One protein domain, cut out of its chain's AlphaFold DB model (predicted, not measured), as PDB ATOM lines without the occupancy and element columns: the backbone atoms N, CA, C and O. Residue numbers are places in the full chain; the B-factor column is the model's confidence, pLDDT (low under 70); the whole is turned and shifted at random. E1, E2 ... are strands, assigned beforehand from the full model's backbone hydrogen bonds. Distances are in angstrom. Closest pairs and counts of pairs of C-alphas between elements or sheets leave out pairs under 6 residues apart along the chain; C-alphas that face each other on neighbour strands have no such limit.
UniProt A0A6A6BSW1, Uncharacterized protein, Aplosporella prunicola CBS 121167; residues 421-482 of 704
ATOM      1  N   PRO A 421     182.141 123.833 190.240       83.62
ATOM      2  CA  PRO A 421     180.926 124.609 190.005       83.62
ATOM      3  C   PRO A 421     180.305 124.397 188.615       83.62
ATOM      4  O   PRO A 421     180.984 124.180 187.611       83.62
ATOM      5  N   GLY A 422     178.985 124.545 188.559       85.56
ATOM      6  CA  GLY A 422     178.193 124.494 187.335       85.56
ATOM      7  C   GLY A 422     176.790 125.057 187.556       85.56
ATOM      8  O   GLY A 422     176.472 125.529 188.647       85.56
ATOM      9  N   CYS A 423     175.944 125.032 186.528       85.62
ATOM     10  CA  CYS A 423     174.551 125.462 186.640       85.62
ATOM     11  C   CYS A 423     173.605 124.704 185.702       85.62
ATOM     12  O   CYS A 423     173.989 124.227 184.630       85.62
ATOM     13  N   TYR A 424     172.342 124.623 186.110       87.75
ATOM     14  CA  TYR A 424     171.254 124.122 185.280       87.75
ATOM     15  C   TYR A 424     170.879 125.112 184.169       87.75
ATOM     16  O   TYR A 424     170.999 126.328 184.330       87.75
ATOM     17  N   VAL A 425     170.367 124.585 183.058       84.94
ATOM     18  CA  VAL A 425     169.698 125.351 182.002       84.94
ATOM     19  C   VAL A 425     168.309 124.753 181.798       84.94
ATOM     20  O   VAL A 425     168.191 123.541 181.619       84.94
ATOM     21  N   SER A 426     167.282 125.601 181.809       81.88
ATOM     22  CA  SER A 426     165.866 125.211 181.728       81.88
ATOM     23  C   SER A 426     165.168 125.915 180.563       81.88
ATOM     24  O   SER A 426     165.592 126.992 180.132       81.88
ATOM     25  N   THR A 427     164.077 125.335 180.058       70.56
ATOM     26  CA  THR A 427     163.180 126.017 179.108       70.56
ATOM     27  C   THR A 427     162.372 127.120 179.803       70.56
ATOM     28  O   THR A 427     162.123 127.068 181.005       70.56
ATOM     29  N   LYS A 428     161.952 128.150 179.053       60.53
ATOM     30  CA  LYS A 428     161.207 129.312 179.585       60.53
ATOM     31  C   LYS A 428     159.687 129.090 179.715       60.53
ATOM     32  O   LYS A 428     158.924 130.055 179.718       60.53
ATOM     33  N   ASP A 429     159.233 127.845 179.840       54.94
ATOM     34  CA  ASP A 429     157.816 127.544 180.070       54.94
ATOM     35  C   ASP A 429     157.451 127.739 181.546       54.94
ATOM     36  O   ASP A 429     157.356 126.798 182.331       54.94
ATOM     37  N   HIS A 430     157.198 129.000 181.909       47.72
ATOM     38  CA  HIS A 430     156.799 129.474 183.244       47.72
ATOM     39  C   HIS A 430     155.433 128.938 183.752       47.72
ATOM     40  O   HIS A 430     154.831 129.531 184.646       47.72
ATOM     41  N   LEU A 431     154.919 127.855 183.165       47.81
ATOM     42  CA  LEU A 431     153.625 127.229 183.461       47.81
ATOM     43  C   LEU A 431     153.746 125.759 183.906       47.81
ATOM     44  O   LEU A 431     152.763 125.195 184.383       47.81
ATOM     45  N   ALA A 432     154.923 125.136 183.779       50.78
ATOM     46  CA  ALA A 432     155.188 123.828 184.372       50.78
ATOM     47  C   ALA A 432     155.555 123.988 185.858       50.78
ATOM     48  O   ALA A 432     156.390 124.822 186.202       50.78
ATOM     49  N   GLN A 433     154.949 123.186 186.740       49.28
ATOM     50  CA  GLN A 433     155.323 123.158 188.165       49.28
ATOM     51  C   GLN A 433     156.653 122.422 188.413       49.28
ATOM     52  O   GLN A 433     157.307 122.682 189.419       49.28
ATOM     53  N   ASP A 434     157.075 121.567 187.478       56.91
ATOM     54  CA  ASP A 434     158.404 120.954 187.457       56.91
ATOM     55  C   ASP A 434     159.371 121.798 186.609       56.91
ATOM     56  O   ASP A 434     159.138 121.999 185.412       56.91
ATOM     57  N   GLU A 435     160.492 122.245 187.191       62.25
ATOM     58  CA  GLU A 435     161.585 122.892 186.446       62.25
ATOM     59  C   GLU A 435     162.243 121.888 185.478       62.25
ATOM     60  O   GLU A 435     163.177 121.165 185.836       62.25
ATOM     61  N   GLN A 436     161.764 121.845 184.231       74.62
ATOM     62  CA  GLN A 436     162.335 120.992 183.191       74.62
ATOM     63  C   GLN A 436     163.687 121.527 182.707       74.62
ATOM     64  O   GLN A 436     163.788 122.563 182.043       74.62
ATOM     65  N   LEU A 437     164.738 120.771 183.017       83.81
ATOM     66  CA  LEU A 437     166.103 121.033 182.584       83.81
ATOM     67  C   LEU A 437     166.290 120.561 181.143       83.81
ATOM     68  O   LEU A 437     165.819 119.487 180.776       83.81
ATOM     69  N   CYS A 438     167.033 121.320 180.342       85.19
ATOM     70  CA  CYS A 438     167.458 120.928 178.997       85.19
ATOM     71  C   CYS A 438     168.971 120.688 178.880       85.19
ATOM     72  O   CYS A 438     169.406 119.958 177.985       85.19
ATOM     73  N   ALA A 439     169.777 121.265 179.779       87.44
ATOM     74  CA  ALA A 439     171.222 121.060 179.828       87.44
ATOM     75  C   ALA A 439     171.815 121.340 181.223       87.44
ATOM     76  O   ALA A 439     171.194 121.994 182.062       87.44
ATOM     77  N   ILE A 440     173.050 120.883 181.447       89.50
ATOM     78  CA  ILE A 440     173.876 121.226 182.618       89.50
ATOM     79  C   ILE A 440     175.176 121.855 182.111       89.50
ATOM     80  O   ILE A 440     175.877 121.241 181.312       89.50
ATOM     81  N   ARG A 441     175.527 123.060 182.561       89.06
ATOM     82  CA  ARG A 441     176.825 123.690 182.264       89.06
ATOM     83  C   ARG A 441     177.806 123.378 183.386       89.06
ATOM     84  O   ARG A 441     177.517 123.698 184.533       89.06
ATOM     85  N   ILE A 442     178.936 122.756 183.065       90.38
ATOM     86  CA  ILE A 442     179.885 122.199 184.046       90.38
ATOM     87  C   ILE A 442     181.262 121.986 183.394       90.38
ATOM     88  O   ILE A 442     181.348 121.697 182.198       90.38
ATOM     89  N   GLY A 443     182.348 122.190 184.149       84.62
ATOM     90  CA  GLY A 443     183.726 121.979 183.671       84.62
ATOM     91  C   GLY A 443     184.114 122.786 182.420       84.62
ATOM     92  O   GLY A 443     184.919 122.335 181.616       84.62
ATOM     93  N   GLY A 444     183.494 123.951 182.202       83.94
ATOM     94  CA  GLY A 444     183.697 124.786 181.007       83.94
ATOM     95  C   GLY A 444     182.874 124.388 179.770       83.94
ATOM     96  O   GLY A 444     182.818 125.166 178.820       83.94
ATOM     97  N   GLY A 445     182.192 123.240 179.794       87.44
ATOM     98  CA  GLY A 445     181.330 122.752 178.715       87.44
ATOM     99  C   GLY A 445     179.858 122.603 179.115       87.44
ATOM    100  O   GLY A 445     179.403 123.142 180.129       87.44
ATOM    101  N   THR A 446     179.110 121.861 178.296       88.56
ATOM    102  CA  THR A 446     177.661 121.657 178.432       88.56
ATOM    103  C   THR A 446     177.286 120.185 178.237       88.56
ATOM    104  O   THR A 446     177.584 119.611 177.191       88.56
ATOM    105  N   ILE A 447     176.595 119.587 179.210       89.50
ATOM    106  CA  ILE A 447     175.937 118.275 179.116       89.50
ATOM    107  C   ILE A 447     174.551 118.467 178.496       89.50
ATOM    108  O   ILE A 447     173.721 119.178 179.065       89.50
ATOM    109  N   MET A 448     174.280 117.816 177.363       87.38
ATOM    110  CA  MET A 448     172.973 117.852 176.690       87.38
ATOM    111  C   MET A 448     172.677 116.559 175.911       87.38
ATOM    112  O   MET A 448     173.581 115.774 175.620       87.38
ATOM    113  N   ALA A 449     171.404 116.315 175.588       82.69
ATOM    114  CA  ALA A 449     170.981 115.130 174.840       82.69
ATOM    115  C   ALA A 449     171.417 115.203 173.364       82.69
ATOM    116  O   ALA A 449     171.188 116.212 172.696       82.69
ATOM    117  N   SER A 450     171.989 114.118 172.831       69.00
ATOM    118  CA  SER A 450     172.446 114.066 171.429       69.00
ATOM    119  C   SER A 450     171.269 114.053 170.436       69.00
ATOM    120  O   SER A 450     171.191 114.870 169.507       69.00
ATOM    121  N   ASN A 451     170.285 113.181 170.684       63.41
ATOM    122  CA  ASN A 451     169.079 113.031 169.871       63.41
ATOM    123  C   ASN A 451     167.830 112.881 170.747       63.41
ATOM    124  O   ASN A 451     167.799 112.054 171.652       63.41
ATOM    125  N   GLY A 452     166.767 113.625 170.421       55.78
ATOM    126  CA  GLY A 452     165.547 113.779 171.235       55.78
ATOM    127  C   GLY A 452     164.650 112.549 171.417       55.78
ATOM    128  O   GLY A 452     163.508 112.681 171.837       55.78
ATOM    129  N   LYS A 453     165.136 111.357 171.062       54.38
ATOM    130  CA  LYS A 453     164.446 110.073 171.271       54.38
ATOM    131  C   LYS A 453     165.188 109.145 172.235       54.38
ATOM    132  O   LYS A 453     164.609 108.158 172.673       54.38
ATOM    133  N   GLU A 454     166.435 109.453 172.590       61.34
ATOM    134  CA  GLU A 454     167.244 108.643 173.501       61.34
ATOM    135  C   GLU A 454     167.681 109.474 174.708       61.34
ATOM    136  O   GLU A 454     168.188 110.583 174.560       61.34
ATOM    137  N   ARG A 455     167.555 108.917 175.920       70.44
ATOM    138  CA  ARG A 455     168.029 109.539 177.174       70.44
ATOM    139  C   ARG A 455     169.559 109.436 177.341       70.44
ATOM    140  O   ARG A 455     170.047 109.185 178.441       70.44
ATOM    141  N   LYS A 456     170.302 109.597 176.239       81.81
ATOM    142  CA  LYS A 456     171.769 109.594 176.179       81.81
ATOM    143  C   LYS A 456     172.278 111.021 176.021       81.81
ATOM    144  O   LYS A 456     171.971 111.718 175.048       81.81
ATOM    145  N   TYR A 457     173.071 111.429 176.994       87.12
ATOM    146  CA  TYR A 457     173.623 112.763 177.133       87.12
ATOM    147  C   TYR A 457     175.116 112.732 176.834       87.12
ATOM    148  O   TYR A 457     175.789 111.719 177.012       87.12
ATOM    149  N   HIS A 458     175.644 113.848 176.359       87.56
ATOM    150  CA  HIS A 458     177.061 114.009 176.074       87.56
ATOM    151  C   HIS A 458     177.485 115.379 176.588       87.56
ATOM    152  O   HIS A 458     176.733 116.349 176.465       87.56
ATOM    153  N   TRP A 459     178.673 115.449 177.185       89.75
ATOM    154  CA  TRP A 459     179.330 116.713 177.479       89.75
ATOM    155  C   TRP A 459     180.063 117.201 176.227       89.75
ATOM    156  O   TRP A 459     180.699 116.413 175.526       89.75
ATOM    157  N   PHE A 460     179.960 118.496 175.943       82.25
ATOM    158  CA  PHE A 460     180.631 119.152 174.825       82.25
ATOM    159  C   PHE A 460     181.352 120.422 175.307       82.25
ATOM    160  O   PHE A 460     180.735 121.201 176.038       82.25
ATOM    161  N   PRO A 461     182.570 120.736 174.824       79.62
ATOM    162  CA  PRO A 461     183.278 121.984 175.151       79.62
ATOM    163  C   PRO A 461     182.616 123.294 174.673       79.62
ATOM    164  O   PRO A 461     183.223 124.356 174.793       79.62
ATOM    165  N   SER A 462     181.423 123.256 174.062       68.69
ATOM    166  CA  SER A 462     180.768 124.450 173.510       68.69
ATOM    167  C   SER A 462     179.732 125.050 174.461       68.69
ATOM    168  O   SER A 462     178.972 124.344 175.126       68.69
ATOM    169  N   ALA A 463     179.647 126.382 174.445       57.66
ATOM    170  CA  ALA A 463     178.602 127.161 175.106       57.66
ATOM    171  C   ALA A 463     177.364 127.412 174.214       57.66
ATOM    172  O   ALA A 463     176.386 128.000 174.675       57.66
ATOM    173  N   THR A 464     177.388 127.003 172.939       58.62
ATOM    174  CA  THR A 464     176.266 127.182 172.000       58.62
ATOM    175  C   THR A 464     175.190 126.116 172.206       58.62
ATOM    176  O   THR A 464     175.251 125.038 171.617       58.62
ATOM    177  N   ILE A 465     174.194 126.430 173.031       59.75
ATOM    178  CA  ILE A 465     172.994 125.603 173.200       59.75
ATOM    179  C   ILE A 465     172.066 125.827 171.994       59.75
ATOM    180  O   ILE A 465     171.861 126.966 171.574       59.75
ATOM    181  N   SER A 466     171.520 124.744 171.433       58.19
ATOM    182  CA  SER A 466     170.486 124.798 170.384       58.19
ATOM    183  C   SER A 466     169.265 125.593 170.873       58.19
ATOM    184  O   SER A 466     168.850 125.362 172.011       58.19
ATOM    185  N   PRO A 467     168.662 126.485 170.057       53.28
ATOM    186  CA  PRO A 467     167.478 127.242 170.469       53.28
ATOM    187  C   PRO A 467     166.293 126.324 170.805       53.28
ATOM    188  O   PRO A 467     165.584 126.594 171.770       53.28
ATOM    189  N   ASP A 468     166.147 125.211 170.079       59.19
ATOM    190  CA  ASP A 468     165.243 124.115 170.428       59.19
ATOM    191  C   ASP A 468     166.013 123.001 171.167       59.19
ATOM    192  O   ASP A 468     166.885 122.349 170.570       59.19
ATOM    193  N   PRO A 469     165.722 122.742 172.456       60.91
ATOM    194  CA  PRO A 469     166.276 121.607 173.178       60.91
ATOM    195  C   PRO A 469     165.518 120.321 172.836       60.91
ATOM    196  O   PRO A 469     164.323 120.189 173.082       60.91
ATOM    197  N   LYS A 470     166.234 119.330 172.295       65.88
ATOM    198  CA  LYS A 470     165.630 118.086 171.785       65.88
ATOM    199  C   LYS A 470     165.017 117.169 172.862       65.88
ATOM    200  O   LYS A 470     164.293 116.248 172.502       65.88
ATOM    201  N   ALA A 471     165.352 117.350 174.141       75.56
ATOM    202  CA  ALA A 471     164.836 116.567 175.266       75.56
ATOM    203  C   ALA A 471     164.974 117.347 176.585       75.56
ATOM    204  O   ALA A 471     165.832 118.227 176.692       75.56
ATOM    205  N   THR A 472     164.174 116.976 177.585       81.25
ATOM    206  CA  THR A 472     164.209 117.537 178.944       81.25
ATOM    207  C   THR A 472     164.289 116.457 180.029       81.25
ATOM    208  O   THR A 472     164.002 115.280 179.790       81.25
ATOM    209  N   PHE A 473     164.724 116.851 181.228       84.00
ATOM    210  CA  PHE A 473     164.917 115.992 182.402       84.00
ATOM    211  C   PHE A 473     164.759 116.788 183.715       84.00
ATOM    212  O   PHE A 473     164.734 118.015 183.702       84.00
ATOM    213  N   GLY A 474     164.630 116.099 184.853       83.88
ATOM    214  CA  GLY A 474     164.512 116.710 186.189       83.88
ATOM    215  C   GLY A 474     165.776 116.531 187.036       83.88
ATOM    216  O   GLY A 474     166.551 115.607 186.790       83.88
ATOM    217  N   LYS A 475     165.966 117.384 188.055       85.19
ATOM    218  CA  LYS A 475     167.167 117.427 188.927       85.19
ATOM    219  C   LYS A 475     167.530 116.077 189.566       85.19
ATOM    220  O   LYS A 475     168.709 115.734 189.617       85.19
ATOM    221  N   CYS A 476     166.510 115.315 189.962       86.25
ATOM    222  CA  CYS A 476     166.616 114.022 190.645       86.25
ATOM    223  C   CYS A 476     166.380 112.813 189.713       86.25
ATOM    224  O   CYS A 476     166.163 111.694 190.174       86.25
ATOM    225  N   ILE A 477     166.347 113.022 188.389       87.50
ATOM    226  CA  ILE A 477     166.135 111.948 187.408       87.50
ATOM    227  C   ILE A 477     167.491 111.508 186.861       87.50
ATOM    228  O   ILE A 477     168.178 112.289 186.204       87.50
ATOM    229  N   LYS A 478     167.850 110.238 187.080       90.19
ATOM    230  CA  LYS A 478     169.104 109.660 186.579       90.19
ATOM    231  C   LYS A 478     169.191 109.763 185.052       90.19
ATOM    232  O   LYS A 478     168.334 109.247 184.330       90.19
ATOM    233  N   ILE A 479     170.250 110.411 184.576       90.25
ATOM    234  CA  ILE A 479     170.615 110.533 183.161       90.25
ATOM    235  C   ILE A 479     171.835 109.656 182.859       90.25
ATOM    236  O   ILE A 479     172.683 109.469 183.730       90.25
ATOM    237  N   GLN A 480     171.938 109.126 181.635       90.19
ATOM    238  CA  GLN A 480     173.142 108.425 181.173       90.19
ATOM    239  C   GLN A 480     173.999 109.368 180.320       90.19
ATOM    240  O   GLN A 480     173.530 109.859 179.293       90.19
ATOM    241  N   ILE A 481     175.253 109.587 180.712       89.56
ATOM    242  CA  ILE A 481     176.239 110.378 179.974       89.56
ATOM    243  C   ILE A 481     177.248 109.440 179.305       89.56
ATOM    244  O   ILE A 481     177.877 108.609 179.959       89.56
ATOM    245  N   GLY A 482     177.400 109.580 177.987       81.25
ATOM    246  CA  GLY A 482     178.214 108.687 177.168       81.25
ATOM    247  C   GLY A 482     177.622 107.280 177.022       81.25
ATOM    248  O   GLY A 482     176.598 106.919 177.609       81.25
TER     249      GLY A 482
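Overview. This is residues 421 to 482 of the 704 residues of an uncharacterized protein of Aplosporella prunicola CBS 121167 (UniProt A0A6A6BSW1). With little regular structure, the domain is one strongly twisted sheet of five strands, curled like part of a barrel, and a long loop, residues 461 to 478, joins E4 to E5. The printed part has 62 residues and no named helix; E1 to E5 follow in that order along the chain and across the mixed sheet. It is all strand, with 24 residues in strands, and compact: radius of gyration of the C-alphas 11.1 A, spans 31 by 24 by 23 A.

Arrangement. E1, residues 422 to 426, E2, 437 to 442, E3, 445 to 449, and E4, 456 to 460, form a meander, each the antiparallel neighbour of the one before. Within hydrogen-bond range are N 423 and O 441, 2.9 A, N 447 and O 440, 2.8 A, and N 458 and O 448, 2.9 A. Edge strand E5, residues 479 to 481, is parallel to E4, with N 457 and O 480 2.8 A apart.

Along the chain. E1, 13.6 A long, begins at C-alpha 422 (178.193, 124.494, 187.335); E2 measures 13.9 A, E3 13.4 A, E4 13.1 A; E5, 6.5 A, ends at C-alpha 481 (176.239, 110.378, 179.974).

Size, cuts and confidence. The C-alphas of Leu 431 and Gly 482, the two farthest apart, are 31.4 A apart. The printed part has no cut; the link E4 to E5 is long. The pLDDT is under 70 in residues 428 to 435, 450 to 454 and 462 to 470.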